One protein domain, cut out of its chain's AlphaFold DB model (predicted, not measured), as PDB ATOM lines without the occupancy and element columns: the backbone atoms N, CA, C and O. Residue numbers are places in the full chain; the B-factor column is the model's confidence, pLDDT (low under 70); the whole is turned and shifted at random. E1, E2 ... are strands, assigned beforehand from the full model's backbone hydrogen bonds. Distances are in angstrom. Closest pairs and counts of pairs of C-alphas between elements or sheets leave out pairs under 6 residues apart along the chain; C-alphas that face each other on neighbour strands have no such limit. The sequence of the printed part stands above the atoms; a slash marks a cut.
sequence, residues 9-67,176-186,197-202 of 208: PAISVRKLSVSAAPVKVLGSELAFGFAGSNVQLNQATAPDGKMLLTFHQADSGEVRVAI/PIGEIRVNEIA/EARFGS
ATOM      1  N   PRO A   9     -11.174  34.683 -16.016       92.00
ATOM      2  CA  PRO A   9     -12.623  34.873 -16.113       92.00
ATOM      3  C   PRO A   9     -13.408  33.605 -15.752       92.00
ATOM      4  O   PRO A   9     -13.037  32.515 -16.185       92.00
ATOM      5  N   ALA A  10     -14.498  33.741 -14.988       92.94
ATOM      6  CA  ALA A  10     -15.297  32.598 -14.537       92.94
ATOM      7  C   ALA A  10     -16.802  32.769 -14.784       92.94
ATOM      8  O   ALA A  10     -17.420  31.941 -15.449       92.94
ATOM      9  N   ILE A  11     -17.409  33.830 -14.244       93.25
ATOM     10  CA  ILE A  11     -18.866  34.017 -14.256       93.25
ATOM     11  C   ILE A  11     -19.198  35.429 -14.726       93.25
ATOM     12  O   ILE A  11     -18.675  36.398 -14.183       93.25
ATOM     13  N   SER A  12     -20.141  35.536 -15.662       95.25
ATOM     14  CA  SER A  12     -20.753  36.803 -16.077       95.25
ATOM     15  C   SER A  12     -22.262  36.728 -15.883       95.25
ATOM     16  O   SER A  12     -22.921  35.854 -16.447       95.25
ATOM     17  N   VAL A  13     -22.826  37.634 -15.085       95.62
ATOM     18  CA  VAL A  13     -24.259  37.650 -14.750       95.62
ATOM     19  C   VAL A  13     -24.851  39.044 -14.885       95.62
ATOM     20  O   VAL A  13     -24.234  40.044 -14.534       95.62
ATOM     21  N   ARG A  14     -26.103  39.122 -15.348       96.06
ATOM     22  CA  ARG A  14     -26.807  40.407 -15.500       96.06
ATOM     23  C   ARG A  14     -27.111  41.083 -14.170       96.06
ATOM     24  O   ARG A  14     -27.117  42.306 -14.102       96.06
ATOM     25  N   LYS A  15     -27.406  40.302 -13.134       95.12
ATOM     26  CA  LYS A  15     -27.655  40.787 -11.776       95.12
ATOM     27  C   LYS A  15     -27.017  39.826 -10.791       95.12
ATOM     28  O   LYS A  15     -27.190  38.616 -10.925       95.12
ATOM     29  N   LEU A  16     -26.322  40.370  -9.804       94.25
ATOM     30  CA  LEU A  16     -25.801  39.623  -8.670       94.25
ATOM     31  C   LEU A  16     -26.239  40.322  -7.392       94.25
ATOM     32  O   LEU A  16     -26.096  41.535  -7.271       94.25
ATOM     33  N   SER A  17     -26.731  39.545  -6.434       94.75
ATOM     34  CA  SER A  17     -26.888  39.993  -5.058       94.75
ATOM     35  C   SER A  17     -26.199  38.996  -4.139       94.75
ATOM     36  O   SER A  17     -26.361  37.786  -4.296       94.75
ATOM     37  N   VAL A  18     -25.407  39.514  -3.208       92.88
ATOM     38  CA  VAL A  18     -24.741  38.737  -2.166       92.88
ATOM     39  C   VAL A  18     -25.117  39.363  -0.836       92.88
ATOM     40  O   VAL A  18     -24.974  40.566  -0.646       92.88
ATOM     41  N   SER A  19     -25.585  38.545   0.096       95.50
ATOM     42  CA  SER A  19     -25.814  38.968   1.472       95.50
ATOM     43  C   SER A  19     -25.193  37.954   2.415       95.50
ATOM     44  O   SER A  19     -25.230  36.749   2.169       95.50
ATOM     45  N   ALA A  20     -24.572  38.450   3.476       93.75
ATOM     46  CA  ALA A  20     -23.993  37.618   4.509       93.75
ATOM     47  C   ALA A  20     -24.100  38.329   5.858       93.75
ATOM     48  O   ALA A  20     -23.577  39.426   6.049       93.75
ATOM     49  N   ALA A  21     -24.796  37.691   6.793       92.00
ATOM     50  CA  ALA A  21     -24.994  38.179   8.147       92.00
ATOM     51  C   ALA A  21     -25.083  36.966   9.099       92.00
ATOM     52  O   ALA A  21     -26.127  36.314   9.130       92.00
ATOM     53  N   PRO A  22     -24.013  36.621   9.844       92.19
ATOM     54  CA  PRO A  22     -22.743  37.342   9.965       92.19
ATOM     55  C   PRO A  22     -21.659  36.907   8.958       92.19
ATOM     56  O   PRO A  22     -21.523  35.733   8.619       92.19
ATOM     57  N   VAL A  23     -20.800  37.851   8.570       91.38
ATOM     58  CA  VAL A  23     -19.443  37.606   8.060       91.38
ATOM     59  C   VAL A  23     -18.466  37.761   9.217       91.38
ATOM     60  O   VAL A  23     -18.486  38.766   9.925       91.38
ATOM     61  N   LYS A  24     -17.573  36.785   9.396       90.50
ATOM     62  CA  LYS A  24     -16.527  36.853  10.421       90.50
ATOM     63  C   LYS A  24     -15.269  37.500   9.853       90.50
ATOM     64  O   LYS A  24     -14.583  36.901   9.029       90.50
ATOM     65  N   VAL A  25     -14.928  38.687  10.344       84.19
ATOM     66  CA  VAL A  25     -13.690  39.398   9.999       84.19
ATOM     67  C   VAL A  25     -12.867  39.591  11.255       84.19
ATOM     68  O   VAL A  25     -13.304  40.205  12.221       84.19
ATOM     69  N   LEU A  26     -11.665  39.010  11.258       83.31
ATOM     70  CA  LEU A  26     -10.760  39.030  12.409       83.31
ATOM     71  C   LEU A  26     -11.442  38.590  13.721       83.31
ATOM     72  O   LEU A  26     -10.982  38.932  14.801       83.31
ATOM     73  N   GLY A  27     -12.471  37.742  13.666       82.19
ATOM     74  CA  GLY A  27     -13.194  37.250  14.847       82.19
ATOM     75  C   GLY A  27     -14.298  38.172  15.372       82.19
ATOM     76  O   GLY A  27     -14.912  37.814  16.370       82.19
ATOM     77  N   SER A  28     -14.560  39.295  14.704       90.56
ATOM     78  CA  SER A  28     -15.778  40.088  14.885       90.56
ATOM     79  C   SER A  28     -16.783  39.783  13.785       90.56
ATOM     80  O   SER A  28     -16.406  39.383  12.680       90.56
ATOM     81  N   GLU A  29     -18.057  39.976  14.092       94.69
ATOM     82  CA  GLU A  29     -19.155  39.756  13.158       94.69
ATOM     83  C   GLU A  29     -19.607  41.073  12.520       94.69
ATOM     84  O   GLU A  29     -19.778  42.087  13.196       94.69
ATOM     85  N   LEU A  30     -19.796  41.057  11.201       95.00
ATOM     86  CA  LEU A  30     -20.373  42.164  10.441       95.00
ATOM     87  C   LEU A  30     -21.443  41.651   9.479       95.00
ATOM     88  O   LEU A  30     -21.413  40.492   9.071       95.00
ATOM     89  N   ALA A  31     -22.380  42.509   9.103       96.00
ATOM     90  CA  ALA A  31     -23.285  42.259   7.994       96.00
ATOM     91  C   ALA A  31     -22.700  42.868   6.717       96.00
ATOM     92  O   ALA A  31     -22.237  44.009   6.709       96.00
ATOM     93  N   PHE A  32     -22.730  42.092   5.642       94.56
ATOM     94  CA  PHE A  32     -22.278  42.482   4.317       94.56
ATOM     95  C   PHE A  32     -23.423  42.310   3.322       94.56
ATOM     96  O   PHE A  32     -24.085  41.272   3.295       94.56
ATOM     97  N   GLY A  33     -23.627  43.324   2.492       94.56
ATOM     98  CA  GLY A  33     -24.542  43.316   1.366       94.56
ATOM     99  C   GLY A  33     -23.843  43.837   0.119       94.56
ATOM    100  O   GLY A  33     -23.078  44.798   0.176       94.56
ATOM    101  N   PHE A  34     -24.124  43.202  -1.006       92.88
ATOM    102  CA  PHE A  34     -23.713  43.624  -2.331       92.88
ATOM    103  C   PHE A  34     -24.887  43.422  -3.287       92.88
ATOM    104  O   PHE A  34     -25.528  42.366  -3.277       92.88
ATOM    105  N   ALA A  35     -25.132  44.397  -4.150       94.69
ATOM    106  CA  ALA A  35     -26.014  44.254  -5.296       94.69
ATOM    107  C   ALA A  35     -25.394  44.968  -6.495       94.69
ATOM    108  O   ALA A  35     -24.904  46.084  -6.359       94.69
ATOM    109  N   GLY A  36     -25.419  44.347  -7.673       93.50
ATOM    110  CA  GLY A  36     -24.875  44.970  -8.876       93.50
ATOM    111  C   GLY A  36     -25.417  44.397 -10.177       93.50
ATOM    112  O   GLY A  36     -25.972  43.292 -10.213       93.50
ATOM    113  N   SER A  37     -25.248  45.167 -11.249       94.56
ATOM    114  CA  SER A  37     -25.627  44.809 -12.616       94.56
ATOM    115  C   SER A  37     -24.416  44.502 -13.492       94.56
ATOM    116  O   SER A  37     -23.375  45.141 -13.352       94.56
ATOM    117  N   ASN A  38     -24.590  43.568 -14.431       93.81
ATOM    118  CA  ASN A  38     -23.571  43.132 -15.393       93.81
ATOM    119  C   ASN A  38     -22.238  42.805 -14.704       93.81
ATOM    120  O   ASN A  38     -21.174  43.307 -15.054       93.81
ATOM    121  N   VAL A  39     -22.331  41.971 -13.671       92.00
ATOM    122  CA  VAL A  39     -21.204  41.605 -12.822       92.00
ATOM    123  C   VAL A  39     -20.375  40.520 -13.488       92.00
ATOM    124  O   VAL A  39     -20.913  39.504 -13.937       92.00
ATOM    125  N   GLN A  40     -19.061  40.715 -13.474       92.50
ATOM    126  CA  GLN A  40     -18.077  39.716 -13.856       92.50
ATOM    127  C   GLN A  40     -17.246  39.310 -12.641       92.50
ATOM    128  O   GLN A  40     -16.709  40.152 -11.911       92.50
ATOM    129  N   LEU A  41     -17.134  38.003 -12.444       91.50
ATOM    130  CA  LEU A  41     -16.302  37.379 -11.429       91.50
ATOM    131  C   LEU A  41     -15.198  36.586 -12.120       91.50
ATOM    132  O   LEU A  41     -15.451  35.826 -13.059       91.50
ATOM    133  N   ASN A  42     -13.988  36.727 -11.598       91.88
ATOM    134  CA  ASN A  42     -12.872  35.865 -11.940       91.88
ATOM    135  C   ASN A  42     -12.779  34.723 -10.925       91.88
ATOM    136  O   ASN A  42     -13.337  34.799  -9.831       91.88
ATOM    137  N   GLN A  43     -12.048  33.673 -11.269       92.56
ATOM    138  CA  GLN A  43     -11.655  32.613 -10.355       92.56
ATOM    139  C   GLN A  43     -10.144  32.618 -10.142       92.56
ATOM    140  O   GLN A  43      -9.368  32.930 -11.046       92.56
ATOM    141  N   ALA A  44      -9.725  32.245  -8.941       90.00
ATOM    142  CA  ALA A  44      -8.347  31.912  -8.617       90.00
ATOM    143  C   ALA A  44      -8.322  30.720  -7.668       90.00
ATOM    144  O   ALA A  44      -9.277  30.474  -6.933       90.00
ATOM    145  N   THR A  45      -7.207  30.005  -7.635       89.56
ATOM    146  CA  THR A  45      -6.987  28.939  -6.666       89.56
ATOM    147  C   THR A  45      -6.284  29.528  -5.450       89.56
ATOM    148  O   THR A  45      -5.218  30.145  -5.546       89.56
ATOM    149  N   ALA A  46      -6.906  29.369  -4.289       85.44
ATOM    150  CA  ALA A  46      -6.320  29.701  -3.006       85.44
ATOM    151  C   ALA A  46      -5.154  28.753  -2.670       85.44
ATOM    152  O   ALA A  46      -5.098  27.631  -3.176       85.44
ATOM    153  N   PRO A  47      -4.244  29.147  -1.758       82.75
ATOM    154  CA  PRO A  47      -3.161  28.273  -1.305       82.75
ATOM    155  C   PRO A  47      -3.628  26.938  -0.703       82.75
ATOM    156  O   PRO A  47      -2.863  25.983  -0.693       82.75
ATOM    157  N   ASP A  48      -4.865  26.868  -0.201       87.19
ATOM    158  CA  ASP A  48      -5.473  25.643   0.333       87.19
ATOM    159  C   ASP A  48      -6.151  24.776  -0.748       87.19
ATOM    160  O   ASP A  48      -6.875  23.836  -0.424       87.19
ATOM    161  N   GLY A  49      -5.932  25.090  -2.029       87.44
ATOM    162  CA  GLY A  49      -6.476  24.365  -3.177       87.44
ATOM    163  C   GLY A  49      -7.931  24.701  -3.504       87.44
ATOM    164  O   GLY A  49      -8.462  24.184  -4.486       87.44
ATOM    165  N   LYS A  50      -8.593  25.566  -2.725       89.50
ATOM    166  CA  LYS A  50      -9.985  25.944  -2.989       89.50
ATOM    167  C   LYS A  50     -10.076  26.980  -4.096       89.50
ATOM    168  O   LYS A  50      -9.278  27.911  -4.166       89.50
ATOM    169  N   MET A  51     -11.109  26.861  -4.921       89.38
ATOM    170  CA  MET A  51     -11.469  27.905  -5.870       89.38
ATOM    171  C   MET A  51     -12.081  29.094  -5.123       89.38
ATOM    172  O   MET A  51     -13.008  28.938  -4.328       89.38
ATOM    173  N   LEU A  52     -11.566  30.285  -5.395       89.56
ATOM    174  CA  LEU A  52     -12.091  31.559  -4.933       89.56
ATOM    175  C   LEU A  52     -12.648  32.322  -6.120       89.56
ATOM    176  O   LEU A  52     -11.944  32.518  -7.107       89.56
ATOM    177  N   LEU A  53     -13.880  32.802  -5.984       89.25
ATOM    178  CA  LEU A  53     -14.414  33.813  -6.880       89.25
ATOM    179  C   LEU A  53     -13.957  35.183  -6.391       89.25
ATOM    180  O   LEU A  53     -14.169  35.545  -5.232       89.25
ATOM    181  N   THR A  54     -13.321  35.938  -7.273       86.56
ATOM    182  CA  THR A  54     -12.896  37.307  -7.020       86.56
ATOM    183  C   THR A  54     -13.717  38.252  -7.871       86.56
ATOM    184  O   THR A  54     -14.025  37.987  -9.033       86.56
ATOM    185  N   PHE A  55     -14.096  39.372  -7.274       84.50
ATOM    186  CA  PHE A  55     -14.812  40.401  -7.999       84.50
ATOM    187  C   PHE A  55     -13.893  41.031  -9.047       84.50
ATOM    188  O   PHE A  55     -12.779  41.434  -8.708       84.50
ATOM    189  N   HIS A  56     -14.345  41.104 -10.300       86.38
ATOM    190  CA  HIS A  56     -13.573  41.726 -11.372       86.38
ATOM    191  C   HIS A  56     -14.152  43.081 -11.765       86.38
ATOM    192  O   HIS A  56     -13.459  44.079 -11.620       86.38
ATOM    193  N   GLN A  57     -15.409  43.134 -12.212       87.12
ATOM    194  CA  GLN A  57     -16.049  44.381 -12.641       87.12
ATOM    195  C   GLN A  57     -17.577  44.313 -12.554       87.12
ATOM    196  O   GLN A  57     -18.157  43.227 -12.487       87.12
ATOM    197  N   ALA A  58     -18.217  45.481 -12.546       89.44
ATOM    198  CA  ALA A  58     -19.661  45.650 -12.648       89.44
ATOM    199  C   ALA A  58     -20.004  47.042 -13.180       89.44
ATOM    200  O   ALA A  58     -19.280  47.999 -12.904       89.44
ATOM    201  N   ASP A  59     -21.133  47.149 -13.881       91.00
ATOM    202  CA  ASP A  59     -21.568  48.412 -14.485       91.00
ATOM    203  C   ASP A  59     -22.067  49.402 -13.438       91.00
ATOM    204  O   ASP A  59     -21.754  50.587 -13.506       91.00
ATOM    205  N   SER A  60     -22.872  48.923 -12.485       91.12
ATOM    206  CA  SER A  60     -23.372  49.715 -11.363       91.12
ATOM    207  C   SER A  60     -23.823  48.840 -10.203       91.12
ATOM    208  O   SER A  60     -24.032  47.632 -10.368       91.12
ATOM    209  N   GLY A  61     -23.959  49.445  -9.025       92.19
ATOM    210  CA  GLY A  61     -24.435  48.751  -7.841       92.19
ATOM    211  C   GLY A  61     -24.127  49.456  -6.527       92.19
ATOM    212  O   GLY A  61     -23.723  50.620  -6.488       92.19
ATOM    213  N   GLU A  62     -24.325  48.712  -5.445       93.19
ATOM    214  CA  GLU A  62     -24.108  49.158  -4.078       93.19
ATOM    215  C   GLU A  62     -23.454  48.075  -3.215       93.19
ATOM    216  O   GLU A  62     -23.668  46.871  -3.385       93.19
ATOM    217  N   VAL A  63     -22.647  48.534  -2.264       92.12
ATOM    218  CA  VAL A  63     -22.075  47.748  -1.176       92.12
ATOM    219  C   VAL A  63     -22.557  48.345   0.131       92.12
ATOM    220  O   VAL A  63     -22.470  49.554   0.331       92.12
ATOM    221  N   ARG A  64     -22.999  47.489   1.047       94.31
ATOM    222  CA  ARG A  64     -23.371  47.862   2.406       94.31
ATOM    223  C   ARG A  64     -22.592  47.017   3.400       94.31
ATOM    224  O   ARG A  64     -22.629  45.790   3.349       94.31
ATOM    225  N   VAL A  65     -21.920  47.675   4.334       93.81
ATOM    226  CA  VAL A  65     -21.255  47.038   5.471       93.81
ATOM    227  C   VAL A  65     -21.848  47.610   6.743       93.81
ATOM    228  O   VAL A  65     -21.848  48.822   6.931       93.81
ATOM    229  N   ALA A  66     -22.335  46.747   7.628       95.94
ATOM    230  CA  ALA A  66     -22.811  47.151   8.941       95.94
ATOM    231  C   ALA A  66     -22.095  46.363  10.038       95.94
ATOM    232  O   ALA A  66     -21.953  45.144   9.950       95.94
ATOM    233  N   ILE A  67     -21.654  47.052  11.084       96.00
ATOM    234  CA  ILE A  67     -21.014  46.437  12.247       96.00
ATOM    235  C   ILE A  67     -21.637  46.993  13.524       96.00
ATOM    236  O   ILE A  67     -21.763  48.206  13.693       96.00
ATOM    237  N   PRO A 176      -9.074  47.304  -3.473       56.88
ATOM    238  CA  PRO A 176      -8.967  46.121  -4.323       56.88
ATOM    239  C   PRO A 176     -10.314  45.387  -4.439       56.88
ATOM    240  O   PRO A 176     -10.447  44.236  -4.027       56.88
ATOM    241  N   ILE A 177     -11.326  46.059  -4.988       64.56
ATOM    242  CA  ILE A 177     -12.673  45.541  -5.264       64.56
ATOM    243  C   ILE A 177     -12.813  45.255  -6.772       64.56
ATOM    244  O   ILE A 177     -13.850  45.499  -7.383       64.56
ATOM    245  N   GLY A 178     -11.731  44.782  -7.392       67.88
ATOM    246  CA  GLY A 178     -11.615  44.690  -8.845       67.88
ATOM    247  C   GLY A 178     -11.424  46.064  -9.492       67.88
ATOM    248  O   GLY A 178     -10.755  46.931  -8.940       67.88
ATOM    249  N   GLU A 179     -12.014  46.252 -10.668       72.75
ATOM    250  CA  GLU A 179     -11.979  47.485 -11.463       72.75
ATOM    251  C   GLU A 179     -13.165  48.421 -11.159       72.75
ATOM    252  O   GLU A 179     -13.403  49.396 -11.875       72.75
ATOM    253  N   ILE A 180     -13.922  48.143 -10.091       73.50
ATOM    254  CA  ILE A 180     -15.039  48.986  -9.673       73.50
ATOM    255  C   ILE A 180     -14.528  50.349  -9.203       73.50
ATOM    256  O   ILE A 180     -13.727  50.443  -8.274       73.50
ATOM    257  N   ARG A 181     -15.102  51.416  -9.762       75.94
ATOM    258  CA  ARG A 181     -14.945  52.775  -9.238       75.94
ATOM    259  C   ARG A 181     -16.125  53.134  -8.348       75.94
ATOM    260  O   ARG A 181     -17.259  53.240  -8.817       75.94
ATOM    261  N   VAL A 182     -15.841  53.309  -7.061       84.25
ATOM    262  CA  VAL A 182     -16.781  53.922  -6.117       84.25
ATOM    263  C   VAL A 182     -16.987  55.375  -6.531       84.25
ATOM    264  O   VAL A 182     -16.018  56.043  -6.878       84.25
ATOM    265  N   ASN A 183     -18.231  55.844  -6.491       85.94
ATOM    266  CA  ASN A 183     -18.614  57.211  -6.857       85.94
ATOM    267  C   ASN A 183     -19.276  57.957  -5.695       85.94
ATOM    268  O   ASN A 183     -19.222  59.181  -5.626       85.94
ATOM    269  N   GLU A 184     -19.895  57.225  -4.773       87.00
ATOM    270  CA  GLU A 184     -20.562  57.795  -3.610       87.00
ATOM    271  C   GLU A 184     -20.292  56.921  -2.388       87.00
ATOM    272  O   GLU A 184     -20.313  55.692  -2.484       87.00
ATOM    273  N   ILE A 185     -20.046  57.562  -1.245       88.19
ATOM    274  CA  ILE A 185     -19.923  56.913   0.060       88.19
ATOM    275  C   ILE A 185     -20.775  57.678   1.063       88.19
ATOM    276  O   ILE A 185     -20.679  58.907   1.153       88.19
ATOM    277  N   ALA A 186     -21.560  56.932   1.831       89.25
ATOM    278  CA  ALA A 186     -22.340  57.420   2.953       89.25
ATOM    279  C   ALA A 186     -21.961  56.651   4.222       89.25
ATOM    280  O   ALA A 186     -21.762  55.432   4.201       89.25
ATOM    281  N   GLU A 197     -22.101  52.643   3.403       92.31
ATOM    282  CA  GLU A 197     -22.655  52.350   2.089       92.31
ATOM    283  C   GLU A 197     -21.783  52.987   1.018       92.31
ATOM    284  O   GLU A 197     -21.356  54.135   1.149       92.31
ATOM    285  N   ALA A 198     -21.505  52.230  -0.036       90.06
ATOM    286  CA  ALA A 198     -20.761  52.691  -1.193       90.06
ATOM    287  C   ALA A 198     -21.544  52.359  -2.460       90.06
ATOM    288  O   ALA A 198     -21.965  51.217  -2.639       90.06
ATOM    289  N   ARG A 199     -21.707  53.332  -3.354       90.50
ATOM    290  CA  ARG A 199     -22.293  53.121  -4.684       90.50
ATOM    291  C   ARG A 199     -21.235  53.255  -5.759       90.50
ATOM    292  O   ARG A 199     -20.317  54.072  -5.651       90.50
ATOM    293  N   PHE A 200     -21.379  52.460  -6.806       86.69
ATOM    294  CA  PHE A 200     -20.462  52.426  -7.935       86.69
ATOM    295  C   PHE A 200     -21.213  52.363  -9.261       86.69
ATOM    296  O   PHE A 200     -22.381  51.970  -9.307       86.69
ATOM    297  N   GLY A 201     -20.521  52.739 -10.336       77.00
ATOM    298  CA  GLY A 201     -21.083  52.793 -11.685       77.00
ATOM    299  C   GLY A 201     -21.561  54.173 -12.116       77.00
ATOM    300  O   GLY A 201     -21.781  55.058 -11.290       77.00
ATOM    301  N   SER A 202     -21.682  54.381 -13.426       54.88
ATOM    302  CA  SER A 202     -22.061  55.674 -13.997       54.88
ATOM    303  C   SER A 202     -23.388  56.162 -13.412       54.88
ATOM    304  O   SER A 202     -24.379  55.430 -13.399       54.88
TER     305      SER A 202
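Overview. This is residues 9 to 67, 176 to 186 and 197 to 202 of the 208 residues of an uncharacterized protein of Verrucomicrobia bacterium (UniProt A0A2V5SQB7). One twisted sheet folds at a corner into a V, where the long strands E1 and E2 bend. One limb is a wall of residues 15 to 25 of E1 and residues 28 to 37 of E2 with E4, E6 and E5; the other holds residues 9 to 14 of E1, residues 38 to 45 of E2, and E3. The printed part has 76 residues with six named strands, E1 to E6 in chain order, and no named helix; the class is all strand, and neighbour strands are antiparallel. It is compact, with a radius of gyration of the C-alphas of 13.2 A and spans of 37 by 31 by 19 A.

Arrangement. E2, residues 28 to 45, has three neighbours in the branched sheet. On one side is E1, residues 9 to 25, its hairpin partner, with N 18 and O 34 2.9 A apart. On the other side are E3, residues 51 to 57, with N 42 and O 54 2.9 A apart, and E4, residues 60 to 67, with N 33 and O 64 2.8 A apart. E1, E2 and E3 form a meander, each strand the antiparallel neighbour of the one before. E6, residues 197 to 201, is the antiparallel neighbour of E4 on the side of E4 other than that of E2, with N 63 and O 198 2.8 A apart, within hydrogen-bond range. E5, residues 182 to 186, is an edge strand beside E6, with N 186 and O 197 2.9 A apart.

Along the chain. E1 begins at C-alpha 9, (-12.623, 34.873, -16.113), bends by 112 degrees at residue 14 and spans 26.5 A. E2 spans 25.8 A and bends by 125 degrees at residue 37. E3 spans 18.4 A, E4 24.0 A, E5 11.2 A, and E6 13.9 A, ending at C-alpha 201, (-21.083, 52.793, -11.685).

Size, cuts and confidence. The C-alphas farthest apart, those of Asp 48 and Ser 202, are 37.2 A apart. Residues 68 to 175 are not printed, with 20.5 A between C-alphas 67 and 176; residues 187 to 196 are not printed, with 5.2 A between C-alphas 186 and 197. Residues 176 to 178 and 202 have pLDDT under 70.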